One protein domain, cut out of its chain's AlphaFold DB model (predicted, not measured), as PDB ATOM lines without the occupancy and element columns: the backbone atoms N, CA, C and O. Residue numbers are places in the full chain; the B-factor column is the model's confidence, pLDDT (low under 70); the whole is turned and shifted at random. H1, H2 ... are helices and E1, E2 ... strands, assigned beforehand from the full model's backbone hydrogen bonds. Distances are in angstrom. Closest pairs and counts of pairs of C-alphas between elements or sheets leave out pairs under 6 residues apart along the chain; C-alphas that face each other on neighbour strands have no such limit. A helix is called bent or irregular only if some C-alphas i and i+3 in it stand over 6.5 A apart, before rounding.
ATOM      1  N   GLN A  15     329.310 100.163 385.885       90.38
ATOM      2  CA  GLN A  15     330.580  99.941 385.204       90.38
ATOM      3  C   GLN A  15     330.791  98.446 384.982       90.38
ATOM      4  O   GLN A  15     330.676  97.660 385.919       90.38
ATOM      5  N   LYS A  16     331.124  98.049 383.753       88.06
ATOM      6  CA  LYS A  16     331.538  96.677 383.446       88.06
ATOM      7  C   LYS A  16     332.972  96.455 383.929       88.06
ATOM      8  O   LYS A  16     333.831  97.283 383.632       88.06
ATOM      9  N   VAL A  17     333.218  95.357 384.642       86.31
ATOM     10  CA  VAL A  17     334.554  94.993 385.140       86.31
ATOM     11  C   VAL A  17     335.177  93.954 384.213       86.31
ATOM     12  O   VAL A  17     336.092  94.273 383.458       86.31
ATOM     13  N   GLN A  18     334.633  92.737 384.194       81.69
ATOM     14  CA  GLN A  18     335.115  91.645 383.353       81.69
ATOM     15  C   GLN A  18     333.975  90.668 383.047       81.69
ATOM     16  O   GLN A  18     333.129  90.408 383.892       81.69
ATOM     17  N   GLY A  19     333.920  90.122 381.827       81.81
ATOM     18  CA  GLY A  19     332.903  89.125 381.468       81.81
ATOM     19  C   GLY A  19     331.463  89.623 381.674       81.81
ATOM     20  O   GLY A  19     331.018  90.541 380.979       81.81
ATOM     21  N   GLU A  20     330.746  88.998 382.608       81.94
ATOM     22  CA  GLU A  20     329.369  89.328 383.025       81.94
ATOM     23  C   GLU A  20     329.299  90.135 384.329       81.94
ATOM     24  O   GLU A  20     328.205  90.372 384.846       81.94
ATOM     25  N   GLU A  21     330.445  90.543 384.866       86.50
ATOM     26  CA  GLU A  21     330.555  91.258 386.130       86.50
ATOM     27  C   GLU A  21     330.480  92.767 385.920       86.50
ATOM     28  O   GLU A  21     331.121  93.359 385.040       86.50
ATOM     29  N   PHE A  22     329.687  93.399 386.771       89.31
ATOM     30  CA  PHE A  22     329.442  94.826 386.797       89.31
ATOM     31  C   PHE A  22     329.539  95.331 388.231       89.31
ATOM     32  O   PHE A  22     329.296  94.607 389.188       89.31
ATOM     33  N   VAL A  23     329.846  96.609 388.392       90.75
ATOM     34  CA  VAL A  23     329.807  97.291 389.682       90.75
ATOM     35  C   VAL A  23     328.932  98.520 389.532       90.75
ATOM     36  O   VAL A  23     329.099  99.307 388.598       90.75
ATOM     37  N   CYS A  24     327.983  98.703 390.445       90.75
ATOM     38  CA  CYS A  24     327.249  99.961 390.497       90.75
ATOM     39  C   CYS A  24     328.163 101.056 391.046       90.75
ATOM     40  O   CYS A  24     328.671 100.921 392.146       90.75
ATOM     41  N   GLN A  25     328.357 102.166 390.346       92.44
ATOM     42  CA  GLN A  25     329.212 103.247 390.839       92.44
ATOM     43  C   GLN A  25     328.580 104.025 391.991       92.44
ATOM     44  O   GLN A  25     329.294 104.446 392.898       92.44
ATOM     45  N   ALA A  26     327.251 104.145 391.999       90.19
ATOM     46  CA  ALA A  26     326.529 104.881 393.031       90.19
ATOM     47  C   ALA A  26     326.549 104.166 394.389       90.19
ATOM     48  O   ALA A  26     326.777 104.793 395.416       90.19
ATOM     49  N   CYS A  27     326.310 102.851 394.403       87.81
ATOM     50  CA  CYS A  27     326.267 102.076 395.641       87.81
ATOM     51  C   CYS A  27     327.365 101.020 395.733       87.81
ATOM     52  O   CYS A  27     327.303 100.195 396.626       87.81
ATOM     53  N   LYS A  28     328.336 100.959 394.822       89.81
ATOM     54  CA  LYS A  28     329.468 100.009 394.846       89.81
ATOM     55  C   LYS A  28     329.058  98.544 395.082       89.81
ATOM     56  O   LYS A  28     329.787  97.800 395.731       89.81
ATOM     57  N   ALA A  29     327.859  98.149 394.649       88.50
ATOM     58  CA  ALA A  29     327.384  96.773 394.756       88.50
ATOM     59  C   ALA A  29     327.974  95.945 393.602       88.50
ATOM     60  O   ALA A  29     327.917  96.424 392.459       88.50
ATOM     61  N   PRO A  30     328.519  94.744 393.870       90.88
ATOM     62  CA  PRO A  30     328.934  93.819 392.825       90.88
ATOM     63  C   PRO A  30     327.692  93.201 392.183       90.88
ATOM     64  O   PRO A  30     326.782  92.729 392.863       90.88
ATOM     65  N   LEU A  31     327.625  93.242 390.862       89.88
ATOM     66  CA  LEU A  31     326.475  92.815 390.085       89.88
ATOM     67  C   LEU A  31     326.903  91.816 389.023       89.88
ATOM     68  O   LEU A  31     327.957  91.958 388.408       89.88
ATOM     69  N   ARG A  32     326.015  90.874 388.729       87.12
ATOM     70  CA  ARG A  32     326.151  89.958 387.604       87.12
ATOM     71  C   ARG A  32     325.008  90.139 386.628       87.12
ATOM     72  O   ARG A  32     323.868  90.433 387.006       87.12
ATOM     73  N   PHE A  33     325.322  89.978 385.355       83.50
ATOM     74  CA  PHE A  33     324.347  90.050 384.285       83.50
ATOM     75  C   PHE A  33     323.866  88.651 383.891       83.50
ATOM     76  O   PHE A  33     324.646  87.854 383.390       83.50
ATOM     77  N   THR A  34     322.576  88.353 384.074       70.44
ATOM     78  CA  THR A  34     322.028  86.981 383.987       70.44
ATOM     79  C   THR A  34     322.017  86.337 382.606       70.44
ATOM     80  O   THR A  34     321.719  85.148 382.505       70.44
ATOM     81  N   TRP A  35     322.297  87.072 381.527       65.88
ATOM     82  CA  TRP A  35     322.153  86.515 380.182       65.88
ATOM     83  C   TRP A  35     323.299  86.878 379.239       65.88
ATOM     84  O   TRP A  35     323.153  87.687 378.321       65.88
ATOM     85  N   SER A  36     324.456  86.234 379.414       54.09
ATOM     86  CA  SER A  36     325.541  86.253 378.417       54.09
ATOM     87  C   SER A  36     325.214  85.532 377.125       54.09
ATOM     88  O   SER A  36     325.768  85.894 376.086       54.09
ATOM     89  N   ALA A  37     324.274  84.582 377.153       48.31
ATOM     90  CA  ALA A  37     323.786  83.899 375.961       48.31
ATOM     91  C   ALA A  37     323.258  84.884 374.906       48.31
ATOM     92  O   ALA A  37     323.319  84.583 373.723       48.31
ATOM     93  N   ALA A  38     322.836  86.094 375.292       53.69
ATOM     94  CA  ALA A  38     322.482  87.166 374.364       53.69
ATOM     95  C   ALA A  38     323.651  87.654 373.490       53.69
ATOM     96  O   ALA A  38     323.440  87.985 372.326       53.69
ATOM     97  N   HIS A  39     324.882  87.667 374.015       51.56
ATOM     98  CA  HIS A  39     326.076  87.927 373.201       51.56
ATOM     99  C   HIS A  39     326.337  86.753 372.252       51.56
ATOM    100  O   HIS A  39     326.658  86.967 371.087       51.56
ATOM    101  N   GLY A  40     326.111  85.522 372.726       51.97
ATOM    102  CA  GLY A  40     326.105  84.323 371.890       51.97
ATOM    103  C   GLY A  40     325.066  84.412 370.772       51.97
ATOM    104  O   GLY A  40     325.393  84.158 369.629       51.97
ATOM    105  N   ILE A  41     323.847  84.873 371.040       56.28
ATOM    106  CA  ILE A  41     322.809  85.073 370.021       56.28
ATOM    107  C   ILE A  41     323.215  86.191 369.049       56.28
ATOM    108  O   ILE A  41     323.077  86.028 367.847       56.28
ATOM    109  N   GLY A  42     323.788  87.299 369.521       54.09
ATOM    110  CA  GLY A  42     324.255  88.377 368.641       54.09
ATOM    111  C   GLY A  42     325.401  87.981 367.696       54.09
ATOM    112  O   GLY A  42     325.512  88.557 366.619       54.09
ATOM    113  N   ILE A  43     326.234  87.004 368.080       55.91
ATOM    114  CA  ILE A  43     327.428  86.579 367.322       55.91
ATOM    115  C   ILE A  43     327.193  85.262 366.567       55.91
ATOM    116  O   ILE A  43     327.523  85.148 365.393       55.91
ATOM    117  N   VAL A  44     326.614  84.260 367.227       58.16
ATOM    118  CA  VAL A  44     326.392  82.909 366.690       58.16
ATOM    119  C   VAL A  44     325.192  82.887 365.759       58.16
ATOM    120  O   VAL A  44     325.255  82.223 364.732       58.16
ATOM    121  N   LEU A  45     324.115  83.616 366.069       63.31
ATOM    122  CA  LEU A  45     322.894  83.563 365.266       63.31
ATOM    123  C   LEU A  45     323.117  84.066 363.827       63.31
ATOM    124  O   LEU A  45     322.670  83.369 362.930       63.31
ATOM    125  N   PRO A  46     323.850  85.167 363.544       63.09
ATOM    126  CA  PRO A  46     324.180  85.558 362.167       63.09
ATOM    127  C   PRO A  46     325.054  84.538 361.425       63.09
ATOM    128  O   PRO A  46     324.918  84.383 360.215       63.09
ATOM    129  N   LEU A  47     325.939  83.841 362.144       64.75
ATOM    130  CA  LEU A  47     326.847  82.843 361.571       64.75
ATOM    131  C   LEU A  47     326.138  81.513 361.279       64.75
ATOM    132  O   LEU A  47     326.485  80.829 360.319       64.75
ATOM    133  N   THR A  48     325.141  81.139 362.083       67.69
ATOM    134  CA  THR A  48     324.395  79.882 361.928       67.69
ATOM    135  C   THR A  48     323.075  80.047 361.182       67.69
ATOM    136  O   THR A  48     322.588  79.057 360.637       67.69
ATOM    137  N   LEU A  49     322.524  81.267 361.079       68.94
ATOM    138  CA  LEU A  49     321.278  81.564 360.352       68.94
ATOM    139  C   LEU A  49     321.261  80.999 358.925       68.94
ATOM    140  O   LEU A  49     320.258  80.381 358.568       68.94
ATOM    141  N   PRO A  50     322.318  81.174 358.103       70.75
ATOM    142  CA  PRO A  50     322.304  80.710 356.718       70.75
ATOM    143  C   PRO A  50     322.172  79.188 356.622       70.75
ATOM    144  O   PRO A  50     321.371  78.682 355.840       70.75
ATOM    145  N   ASN A  51     322.896  78.460 357.476       71.81
ATOM    146  CA  ASN A  51     322.837  76.999 357.535       71.81
ATOM    147  C   ASN A  51     321.508  76.510 358.124       71.81
ATOM    148  O   ASN A  51     320.943  75.534 357.640       71.81
ATOM    149  N   LEU A  52     320.972  77.214 359.125       68.19
ATOM    150  CA  LEU A  52     319.667  76.917 359.711       68.19
ATOM    151  C   LEU A  52     318.541  77.102 358.677       68.19
ATOM    152  O   LEU A  52     317.639  76.279 358.587       68.19
ATOM    153  N   MET A  53     318.613  78.146 357.845       68.62
ATOM    154  CA  MET A  53     317.647  78.404 356.769       68.62
ATOM    155  C   MET A  53     317.656  77.331 355.677       68.62
ATOM    156  O   MET A  53     316.615  77.030 355.091       68.62
ATOM    157  N   GLN A  54     318.809  76.722 355.401       73.19
ATOM    158  CA  GLN A  54     318.916  75.649 354.410       73.19
ATOM    159  C   GLN A  54     318.298  74.325 354.883       73.19
ATOM    160  O   GLN A  54     317.942  73.503 354.042       73.19
ATOM    161  N   GLN A  55     318.110  74.133 356.194       73.25
ATOM    162  CA  GLN A  55     317.496  72.925 356.764       73.25
ATOM    163  C   GLN A  55     315.964  72.900 356.659       73.25
ATOM    164  O   GLN A  55     315.357  71.850 356.867       73.25
ATOM    165  N   PHE A  56     315.329  74.031 356.334       72.19
ATOM    166  CA  PHE A  56     313.875  74.129 356.257       72.19
ATOM    167  C   PHE A  56     313.363  74.162 354.805       72.19
ATOM    168  O   PHE A  56     313.980  74.802 353.947       72.19
ATOM    169  N   PRO A  57     312.204  73.531 354.529       76.44
ATOM    170  CA  PRO A  57     311.504  73.657 353.250       76.44
ATOM    171  C   PRO A  57     311.177  75.121 352.916       76.44
ATOM    172  O   PRO A  57     310.908  75.918 353.817       76.44
ATOM    173  N   GLU A  58     311.129  75.474 351.627       72.88
ATOM    174  CA  GLU A  58     310.977  76.869 351.168       72.88
ATOM    175  C   GLU A  58     309.785  77.614 351.787       72.88
ATOM    176  O   GLU A  58     309.900  78.799 352.092       72.88
ATOM    177  N   PHE A  59     308.676  76.919 352.062       69.06
ATOM    178  CA  PHE A  59     307.462  77.528 352.616       69.06
ATOM    179  C   PHE A  59     307.607  78.036 354.066       69.06
ATOM    180  O   PHE A  59     306.812  78.860 354.510       69.06
ATOM    181  N   ILE A  60     308.615  77.568 354.810       70.81
ATOM    182  CA  ILE A  60     308.876  77.936 356.218       70.81
ATOM    183  C   ILE A  60     310.313  78.402 356.465       70.81
ATOM    184  O   ILE A  60     310.617  78.851 357.574       70.81
ATOM    185  N   ARG A  61     311.165  78.376 355.431       70.31
ATOM    186  CA  ARG A  61     312.576  78.792 355.451       70.31
ATOM    187  C   ARG A  61     312.802  80.140 356.133       70.31
ATOM    188  O   ARG A  61     313.794  80.304 356.834       70.31
ATOM    189  N   TYR A  62     311.872  81.079 355.977       68.31
ATOM    190  CA  TYR A  62     311.940  82.402 356.605       68.31
ATOM    191  C   TYR A  62     311.076  82.529 357.867       68.31
ATOM    192  O   TYR A  62     311.414  83.302 358.760       68.31
ATOM    193  N   GLY A  63     309.999  81.746 357.978       71.88
ATOM    194  CA  GLY A  63     309.049  81.831 359.090       71.88
ATOM    195  C   GLY A  63     309.619  81.316 360.411       71.88
ATOM    196  O   GLY A  63     309.558  82.012 361.422       71.88
ATOM    197  N   VAL A  64     310.224  80.123 360.409       72.44
ATOM    198  CA  VAL A  64     310.752  79.501 361.638       72.44
ATOM    199  C   VAL A  64     311.913  80.311 362.242       72.44
ATOM    200  O   VAL A  64     311.858  80.611 363.439       72.44
ATOM    201  N   PRO A  65     312.920  80.761 361.463       70.25
ATOM    202  CA  PRO A  65     313.988  81.608 361.997       70.25
ATOM    203  C   PRO A  65     313.494  82.972 362.491       70.25
ATOM    204  O   PRO A  65     313.981  83.456 363.510       70.25
ATOM    205  N   ALA A  66     312.510  83.582 361.818       73.38
ATOM    206  CA  ALA A  66     311.937  84.855 362.251       73.38
ATOM    207  C   ALA A  66     311.205  84.729 363.599       73.38
ATOM    208  O   ALA A  66     311.372  85.579 364.474       73.38
ATOM    209  N   VAL A  67     310.449  83.642 363.802       78.75
ATOM    210  CA  VAL A  67     309.791  83.357 365.088       78.75
ATOM    211  C   VAL A  67     310.825  83.099 366.186       78.75
ATOM    212  O   VAL A  67     310.704  83.662 367.271       78.75
ATOM    213  N   LEU A  68     311.875  82.318 365.908       74.62
ATOM    214  CA  LEU A  68     312.976  82.095 366.853       74.62
ATOM    215  C   LEU A  68     313.662  83.408 367.251       74.62
ATOM    216  O   LEU A  68     313.859  83.654 368.440       74.62
ATOM    217  N   LEU A  69     313.968  84.280 366.286       74.69
ATOM    218  CA  LEU A  69     314.547  85.600 366.546       74.69
ATOM    219  C   LEU A  69     313.626  86.450 367.434       74.69
ATOM    220  O   LEU A  69     314.084  87.039 368.411       74.69
ATOM    221  N   ALA A  70     312.328  86.491 367.123       77.81
ATOM    222  CA  ALA A  70     311.348  87.246 367.896       77.81
ATOM    223  C   ALA A  70     311.241  86.726 369.339       77.81
ATOM    224  O   ALA A  70     311.272  87.520 370.278       77.81
ATOM    225  N   VAL A  71     311.190  85.404 369.534       77.88
ATOM    226  CA  VAL A  71     311.190  84.786 370.868       77.88
ATOM    227  C   VAL A  71     312.473  85.138 371.618       77.88
ATOM    228  O   VAL A  71     312.397  85.577 372.761       77.88
ATOM    229  N   LEU A  72     313.643  85.031 370.984       73.19
ATOM    230  CA  LEU A  72     314.921  85.380 371.611       73.19
ATOM    231  C   LEU A  72     315.006  86.863 371.991       73.19
ATOM    232  O   LEU A  72     315.494  87.174 373.074       73.19
ATOM    233  N   LEU A  73     314.495  87.774 371.160       73.44
ATOM    234  CA  LEU A  73     314.408  89.203 371.480       73.44
ATOM    235  C   LEU A  73     313.443  89.467 372.640       73.44
ATOM    236  O   LEU A  73     313.762  90.235 373.547       73.44
ATOM    237  N   VAL A  74     312.282  88.811 372.665       74.62
ATOM    238  CA  VAL A  74     311.339  88.921 373.787       74.62
ATOM    239  C   VAL A  74     311.978  88.402 375.072       74.62
ATOM    240  O   VAL A  74     311.909  89.076 376.098       74.62
ATOM    241  N   LEU A  75     312.649  87.249 375.023       71.44
ATOM    242  CA  LEU A  75     313.399  86.712 376.156       71.44
ATOM    243  C   LEU A  75     314.524  87.673 376.573       71.44
ATOM    244  O   LEU A  75     314.674  87.937 377.764       71.44
ATOM    245  N   TYR A  76     315.225  88.290 375.617       71.00
ATOM    246  CA  TYR A  76     316.250  89.301 375.884       71.00
ATOM    247  C   TYR A  76     315.690  90.456 376.695       71.00
ATOM    248  O   TYR A  76     316.155  90.725 377.799       71.00
ATOM    249  N   PHE A  77     314.658  91.126 376.190       70.25
ATOM    250  CA  PHE A  77     314.103  92.294 376.865       70.25
ATOM    251  C   PHE A  77     313.379  91.938 378.168       70.25
ATOM    252  O   PHE A  77     313.390  92.738 379.104       70.25
ATOM    253  N   LYS A  78     312.796  90.738 378.272       67.88
ATOM    254  CA  LYS A  78     312.084  90.277 379.472       67.88
ATOM    255  C   LYS A  78     313.032  89.858 380.603       67.88
ATOM    256  O   LYS A  78     312.745  90.161 381.766       67.88
ATOM    257  N   TYR A  79     314.144  89.198 380.277       65.88
ATOM    258  CA  TYR A  79     315.071  88.602 381.249       65.88
ATOM    259  C   TYR A  79     316.407  89.351 381.401       65.88
ATOM    260  O   TYR A  79     317.199  88.989 382.265       65.88
ATOM    261  N   ARG A  80     316.649  90.444 380.656       70.56
ATOM    262  CA  ARG A  80     317.798  91.353 380.848       70.56
ATOM    263  C   ARG A  80     317.745  92.034 382.219       70.56
ATOM    264  O   ARG A  80     317.181  93.122 382.362       70.56
ATOM    265  N   ARG A  81     318.354  91.430 383.237       75.44
ATOM    266  CA  ARG A  81     318.406  91.994 384.592       75.44
ATOM    267  C   ARG A  81     319.803  91.890 385.191       75.44
ATOM    268  O   ARG A  81     320.581  91.002 384.866       75.44
ATOM    269  N   PHE A  82     320.111  92.858 386.047       81.25
ATOM    270  CA  PHE A  82     321.268  92.787 386.925       81.25
ATOM    271  C   PHE A  82     320.826  92.178 388.243       81.25
ATOM    272  O   PHE A  82     319.788  92.561 388.786       81.25
ATOM    273  N   HIS A  83     321.627  91.251 388.738       84.75
ATOM    274  CA  HIS A  83     321.445  90.617 390.032       84.75
ATOM    275  C   HIS A  83     322.670  90.905 390.886       84.75
ATOM    276  O   HIS A  83     323.733  91.209 390.346       84.75
ATOM    277  N   LEU A  84     322.511  90.865 392.205       86.06
ATOM    278  CA  LEU A  84     323.649  90.935 393.109       86.06
ATOM    279  C   LEU A  84     324.526  89.703 392.859       86.06
ATOM    280  O   LEU A  84     324.006  88.590 392.792       86.06
ATOM    281  N   ASP A  85     325.829  89.896 392.666       87.19
ATOM    282  CA  ASP A  85     326.746  88.760 392.594       87.19
ATOM    283  C   ASP A  85     327.062  88.307 394.022       87.19
ATOM    284  O   ASP A  85     327.935  88.864 394.685       87.19
ATOM    285  N   GLU A  86     326.295  87.338 394.523       84.75
ATOM    286  CA  GLU A  86     326.434  86.823 395.889       84.75
ATOM    287  C   GLU A  86     327.784  86.141 396.128       84.75
ATOM    288  O   GLU A  86     328.333  86.239 397.224       84.75
TER     289      GLU A  86
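This is residues 15 to 86 of the 190 residues of an uncharacterized protein of Cellvibrio sp. BR (UniProt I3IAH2). The model is a long helical hairpin, H1 and H2, with a small three-stranded sheet, E1, E2 and E3, as a head at one end. The two helices run nearly side by side with few contacts between them, and together with the head they make a rod that spans 53 by 20 by 17 A. The printed part has 72 residues, with two named helices and three named strands in the order E1, E2, H1, H2, E3, and its class is mixed, helices and strands. The sheet's order is E1, E2, E3, antiparallel throughout. The whole is only just loose, close to extended, with a radius of gyration of the C-alphas of 16.6 A.

E1 is residues 21 to 24, and its first C-alpha, of Glu 21, is at (330.555, 91.258, 386.130). E2 follows as residues 30 to 33. H1 is residues 37 to 54, 23.6 A from first to last C-alpha. It has a kink of 61 degrees near residue 47 and is irregular, but only just: C-alphas 47 and 50 are 7.0 A apart. H2 is residues 63 to 79, 23.9 A long, and begins with C-alpha 63 at (309.049, 81.831, 359.090). E3 is residues 82 to 84, and its last C-alpha, of Leu 84, is at (323.649, 90.935, 393.109).

E1 and E2 form a hairpin of antiparallel strands, with 128 degrees between their directions. N 22 and O 31 are 2.8 A apart, within hydrogen-bond range. Residues 15 to 16 pair antiparallel with residues 22 to 23 of E1. E2 is the inner strand, and its other neighbour, E3, is antiparallel to it at 140 degrees. There N 32 and O 83, 2.8 A apart, are within hydrogen-bond range. H1 and H2 form a helical hairpin: they touch, run opposite ways and stand at a shallow tilt of 5 degrees. Their closest C-alphas, of Ala 38 and Tyr 76, are 6.8 A apart. Neither helix is on the sheet. H1 and E3 are apart, and so are H2 and E2. Every O i to N i+4 pair of H2 is within hydrogen-bond range; in H1, 10 of 14 are.

The C-alphas farthest apart, of Cys 27 and Glu 58, are 53.4 A from each other. The printed part has no cut. The links from E1 to E2, E2 to H1 and H2 to E3 are tight, and that from H1 to H2, 8 residues, is short. The mean pLDDT of the printed part is 74.3, and 21 residues are under 70, among them residues 35 to 49.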